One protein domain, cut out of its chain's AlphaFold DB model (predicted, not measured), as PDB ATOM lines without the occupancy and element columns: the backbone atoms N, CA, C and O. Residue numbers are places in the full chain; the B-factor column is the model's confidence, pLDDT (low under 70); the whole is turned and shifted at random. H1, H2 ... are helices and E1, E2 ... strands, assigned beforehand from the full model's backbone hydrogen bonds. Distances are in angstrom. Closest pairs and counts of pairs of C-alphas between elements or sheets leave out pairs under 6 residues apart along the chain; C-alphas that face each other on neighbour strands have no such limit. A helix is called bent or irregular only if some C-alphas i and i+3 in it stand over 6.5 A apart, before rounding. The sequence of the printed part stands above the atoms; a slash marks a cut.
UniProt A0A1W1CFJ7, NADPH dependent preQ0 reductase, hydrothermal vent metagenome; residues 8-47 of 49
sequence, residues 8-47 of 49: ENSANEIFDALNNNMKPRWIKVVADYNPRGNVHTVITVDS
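This is residues 8 to 47 of the 49 residues of the protein "NADPH dependent preQ0 reductase" of hydrothermal vent metagenome (UniProt A0A1W1CFJ7). Picture a long, narrow two-stranded hairpin, E1 and E2, with one helix, H1, lying over part of one side of it near the hairpin's open end. H1 runs lengthwise and reaches past that open end, where residues 23 to 27 fold back into E1; the turn at residues 37 and 38 makes the opposite end of the rod. The printed part has 40 residues, with one named helix and two named strands in the order H1, E1, E2; the sheet's order is E1 - E2, antiparallel, and the class is mixed, helices and strands. The whole is loose, with a radius of gyration of the C-alphas of 11.7 A, and spans 37 by 14 by 10 A.

Start with H1, residues 8 to 22; in its backbone every O i to N i+4 pair is within hydrogen-bond range. A tight link of 5 residues joins it to E1, residues 28 to 36. Look at Ala 11 and Ala 31: their C-alphas, 5.9 A apart, are the closest of H1 and E1. A tight link of 2 residues then joins E1 to E2, residues 39 to 46, and these two strands form a hairpin. They are antiparallel neighbours, with 171 degrees between their N-to-C directions. C-alphas 28 and 46 face each other at 4.3 A, and toward the turn C-alphas 36 and 39 do so at 5.2 A. Check N 31 and O 43, 2.8 A apart, and N 43 and O 31, 2.9 A apart, both within hydrogen-bond range. Back at the first printed residue, the C-alphas of Glu 8 and Ile 43 are the closest of H1 and E2, at 6.7 A. Residues 8 to 19 of H1 make 18 pairs of C-alphas within 10 A with E1 and 18 with E2.

Find C-alpha 8 at (158.336, 261.136, 168.737); from there H1 runs 21.0 A to C-alpha 22, and it is not bent. Next find C-alpha 28 at (153.948, 254.397, 156.945), where E1 begins; it is the longest strand by residues, with 9, and measures 24.2 A to C-alpha 36. E2 starts at C-alpha 39 and runs 22.7 A to C-alpha 46 at (154.041, 251.715, 160.293).

The two C-alphas farthest apart are those of Arg 25 and Gly 37, at 37.8 A, and the outline is a rod. From Glu 8 to Ser 47, the first and last printed residues, the C-alphas are 15.6 A apart. The printed part has no cut, and both links are tight. The mean pLDDT of the printed part is 97.4, and no printed residue is under 70.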
ATOM      1  N   GLU A   8     159.197 262.323 168.730       96.56
ATOM      2  CA  GLU A   8     158.336 261.136 168.737       96.56
ATOM      3  C   GLU A   8     156.845 261.470 168.785       96.56
ATOM      4  O   GLU A   8     156.085 261.010 167.937       96.56
ATOM      5  N   ASN A   9     156.422 262.346 169.700       97.44
ATOM      6  CA  ASN A   9     155.025 262.770 169.769       97.44
ATOM      7  C   ASN A   9     154.588 263.485 168.491       97.44
ATOM      8  O   ASN A   9     153.458 263.291 168.060       97.44
ATOM      9  N   SER A  10     155.463 264.287 167.876       97.06
ATOM     10  CA  SER A  10     155.126 264.952 166.615       97.06
ATOM     11  C   SER A  10     154.952 263.962 165.457       97.06
ATOM     12  O   SER A  10     154.018 264.116 164.674       97.06
ATOM     13  N   ALA A  11     155.779 262.913 165.379       98.06
ATOM     14  CA  ALA A  11     155.636 261.853 164.383       98.06
ATOM     15  C   ALA A  11     154.345 261.042 164.592       98.06
ATOM     16  O   ALA A  11     153.612 260.802 163.630       98.06
ATOM     17  N   ASN A  12     154.033 260.688 165.844       97.69
ATOM     18  CA  ASN A  12     152.803 259.975 166.203       97.69
ATOM     19  C   ASN A  12     151.553 260.811 165.901       97.69
ATOM     20  O   ASN A  12     150.622 260.308 165.287       97.69
ATOM     21  N   GLU A  13     151.549 262.106 166.239       97.81
ATOM     22  CA  GLU A  13     150.407 262.989 165.962       97.81
ATOM     23  C   GLU A  13     150.135 263.114 164.452       97.81
ATOM     24  O   GLU A  13     148.980 263.077 164.026       97.81
ATOM     25  N   ILE A  14     151.188 263.200 163.626       97.56
ATOM     26  CA  ILE A  14     151.055 263.196 162.160       97.56
ATOM     27  C   ILE A  14     150.477 261.864 161.675       97.56
ATOM     28  O   ILE A  14     149.545 261.862 160.867       97.56
ATOM     29  N   PHE A  15     151.005 260.738 162.157       98.25
ATOM     30  CA  PHE A  15     150.504 259.415 161.795       98.25
ATOM     31  C   PHE A  15     149.024 259.256 162.158       98.25
ATOM     32  O   PHE A  15     148.225 258.896 161.295       98.25
ATOM     33  N   ASP A  16     148.644 259.589 163.391       98.12
ATOM     34  CA  ASP A  16     147.274 259.470 163.883       98.12
ATOM     35  C   ASP A  16     146.320 260.359 163.087       98.12
ATOM     36  O   ASP A  16     145.246 259.914 162.674       98.12
ATOM     37  N   ALA A  17     146.715 261.605 162.813       98.25
ATOM     38  CA  ALA A  17     145.919 262.511 161.998       98.25
ATOM     39  C   ALA A  17     145.694 261.941 160.590       98.25
ATOM     40  O   ALA A  17     144.557 261.910 160.116       98.25
ATOM     41  N   LEU A  18     146.741 261.452 159.923       97.81
ATOM     42  CA  LEU A  18     146.615 260.869 158.586       97.81
ATOM     43  C   LEU A  18     145.772 259.589 158.601       97.81
ATOM     44  O   LEU A  18     144.858 259.445 157.789       97.81
ATOM     45  N   ASN A  19     146.032 258.686 159.544       97.44
ATOM     46  CA  ASN A  19     145.343 257.406 159.640       97.44
ATOM     47  C   ASN A  19     143.842 257.586 159.920       97.44
ATOM     48  O   ASN A  19     143.008 256.986 159.239       97.44
ATOM     49  N   ASN A  20     143.485 258.473 160.853       97.81
ATOM     50  CA  ASN A  20     142.092 258.721 161.229       97.81
ATOM     51  C   ASN A  20     141.292 259.414 160.118       97.81
ATOM     52  O   ASN A  20     140.129 259.069 159.889       97.81
ATOM     53  N   ASN A  21     141.902 260.379 159.422       98.31
ATOM     54  CA  ASN A  21     141.207 261.154 158.393       98.31
ATOM     55  C   ASN A  21     141.131 260.419 157.050       98.31
ATOM     56  O   ASN A  21     140.096 260.461 156.388       98.31
ATOM     57  N   MET A  22     142.206 259.745 156.638       97.12
ATOM     58  CA  MET A  22     142.280 259.122 155.312       97.12
ATOM     59  C   MET A  22     141.819 257.663 155.309       97.12
ATOM     60  O   MET A  22     141.460 257.152 154.249       97.12
ATOM     61  N   LYS A  23     141.826 256.989 156.469       96.12
ATOM     62  CA  LYS A  23     141.506 255.557 156.618       96.12
ATOM     63  C   LYS A  23     142.197 254.680 155.558       96.12
ATOM     64  O   LYS A  23     141.532 253.906 154.861       96.12
ATOM     65  N   PRO A  24     143.519 254.830 155.367       97.38
ATOM     66  CA  PRO A  24     144.216 254.136 154.299       97.38
ATOM     67  C   PRO A  24     144.269 252.628 154.578       97.38
ATOM     68  O   PRO A  24     144.284 252.186 155.723       97.38
ATOM     69  N   ARG A  25     144.374 251.811 153.521       97.38
ATOM     70  CA  ARG A  25     144.613 250.357 153.670       97.38
ATOM     71  C   ARG A  25     145.961 250.046 154.334       97.38
ATOM     72  O   ARG A  25     146.166 248.935 154.812       97.38
ATOM     73  N   TRP A  26     146.898 250.985 154.257       97.69
ATOM     74  CA  TRP A  26     148.204 250.945 154.898       97.69
ATOM     75  C   TRP A  26     148.824 252.330 154.880       97.69
ATOM     76  O   TRP A  26     148.688 253.053 153.891       97.69
ATOM     77  N   ILE A  27     149.531 252.662 155.950       97.44
ATOM     78  CA  ILE A  27     150.292 253.893 156.045       97.44
ATOM     79  C   ILE A  27     151.595 253.647 156.797       97.44
ATOM     80  O   ILE A  27     151.644 252.912 157.784       97.44
ATOM     81  N   LYS A  28     152.644 254.301 156.306       97.81
ATOM     82  CA  LYS A  28     153.948 254.397 156.945       97.81
ATOM     83  C   LYS A  28     154.377 255.857 156.943       97.81
ATOM     84  O   LYS A  28     154.354 256.502 155.897       97.81
ATOM     85  N   VAL A  29     154.772 256.363 158.102       98.06
ATOM     86  CA  VAL A  29     155.300 257.717 158.286       98.06
ATOM     87  C   VAL A  29     156.762 257.605 158.694       98.06
ATOM     88  O   VAL A  29     157.091 256.875 159.625       98.06
ATOM     89  N   VAL A  30     157.634 258.324 157.986       98.25
ATOM     90  CA  VAL A  30     159.054 258.469 158.326       98.25
ATOM     91  C   VAL A  30     159.303 259.944 158.607       98.25
ATOM     92  O   VAL A  30     159.251 260.767 157.696       98.25
ATOM     93  N   ALA A  31     159.520 260.270 159.876       98.00
ATOM     94  CA  ALA A  31     159.857 261.610 160.322       98.00
ATOM     95  C   ALA A  31     161.374 261.707 160.510       98.00
ATOM     96  O   ALA A  31     161.944 261.084 161.409       98.00
ATOM     97  N   ASP A  32     162.011 262.462 159.623       98.19
ATOM     98  CA  ASP A  32     163.454 262.672 159.558       98.19
ATOM     99  C   ASP A  32     163.787 264.062 160.131       98.19
ATOM    100  O   ASP A  32     163.344 265.087 159.603       98.19
ATOM    101  N   TYR A  33     164.498 264.098 161.263       97.44
ATOM    102  CA  TYR A  33     164.810 265.332 161.981       97.44
ATOM    103  C   TYR A  33     166.266 265.740 161.803       97.44
ATOM    104  O   TYR A  33     167.192 264.935 161.927       97.44
ATOM    105  N   ASN A  34     166.482 267.047 161.641       96.88
ATOM    106  CA  ASN A  34     167.826 267.610 161.603       96.88
ATOM    107  C   ASN A  34     168.638 267.218 162.857       96.88
ATOM    108  O   ASN A  34     168.098 267.244 163.969       96.88
ATOM    109  N   PRO A  35     169.935 266.891 162.706       97.38
ATOM    110  CA  PRO A  35     170.776 266.512 163.832       97.38
ATOM    111  C   PRO A  35     170.854 267.585 164.927       97.38
ATOM    112  O   PRO A  35     170.979 268.778 164.645       97.38
ATOM    113  N   ARG A  36     170.865 267.157 166.192       94.75
ATOM    114  CA  ARG A  36     171.065 268.017 167.368       94.75
ATOM    115  C   ARG A  36     172.165 267.437 168.249       94.75
ATOM    116  O   ARG A  36     172.030 266.333 168.760       94.75
ATOM    117  N   GLY A  37     173.254 268.186 168.434       94.94
ATOM    118  CA  GLY A  37     174.393 267.733 169.245       94.94
ATOM    119  C   GLY A  37     175.025 266.442 168.714       94.94
ATOM    120  O   GLY A  37     175.314 265.545 169.496       94.94
ATOM    121  N   ASN A  38     175.185 266.338 167.388       95.56
ATOM    122  CA  ASN A  38     175.649 265.147 166.655       95.56
ATOM    123  C   ASN A  38     174.722 263.922 166.701       95.56
ATOM    124  O   ASN A  38     175.091 262.869 166.189       95.56
ATOM    125  N   VAL A  39     173.512 264.048 167.250       96.62
ATOM    126  CA  VAL A  39     172.512 262.979 167.216       96.62
ATOM    127  C   VAL A  39     171.495 263.278 166.128       96.62
ATOM    128  O   VAL A  39     170.832 264.312 166.162       96.62
ATOM    129  N   HIS A  40     171.369 262.365 165.171       97.56
ATOM    130  CA  HIS A  40     170.321 262.381 164.162       97.56
ATOM    131  C   HIS A  40     169.184 261.459 164.597       97.56
ATOM    132  O   HIS A  40     169.427 260.324 165.012       97.56
ATOM    133  N   THR A  41     167.950 261.949 164.533       97.25
ATOM    134  CA  THR A  41     166.769 261.193 164.949       97.25
ATOM    135  C   THR A  41     165.887 260.951 163.736       97.25
ATOM    136  O   THR A  41     165.399 261.898 163.128       97.25
ATOM    137  N   VAL A  42     165.652 259.678 163.428       98.31
ATOM    138  CA  VAL A  42     164.682 259.245 162.420       98.31
ATOM    139  C   VAL A  42     163.662 258.360 163.115       98.31
ATOM    140  O   VAL A  42     164.030 257.413 163.810       98.31
ATOM    141  N   ILE A  43     162.383 258.675 162.943       98.06
ATOM    142  CA  ILE A  43     161.275 257.955 163.574       98.06
ATOM    143  C   ILE A  43     160.418 257.351 162.476       98.06
ATOM    144  O   ILE A  43     160.015 258.043 161.545       98.06
ATOM    145  N   THR A  44     160.153 256.050 162.576       98.12
ATOM    146  CA  THR A  44     159.312 255.322 161.625       98.12
ATOM    147  C   THR A  44     158.113 254.739 162.352       98.12
ATOM    148  O   THR A  44     158.284 253.960 163.284       98.12
ATOM    149  N   VAL A  45     156.915 255.086 161.888       97.81
ATOM    150  CA  VAL A  45     155.647 254.518 162.353       97.81
ATOM    151  C   VAL A  45     155.003 253.801 161.175       97.81
ATOM    152  O   VAL A  45     154.894 254.372 160.090       97.81
ATOM    153  N   ASP A  46     154.606 252.547 161.354       97.25
ATOM    154  CA  ASP A  46     154.041 251.715 160.293       97.25
ATOM    155  C   ASP A  46     152.819 250.968 160.833       97.25
ATOM    156  O   ASP A  46     152.881 250.338 161.884       97.25
ATOM    157  N   SER A  47     151.695 251.053 160.118       96.50
ATOM    158  CA  SER A  47     150.422 250.469 160.551       96.50
ATOM    159  C   SER A  47     150.358 248.938 160.436       96.50
ATOM    160  O   SER A  47     149.301 248.364 160.690       96.50
TER     161      SER A  47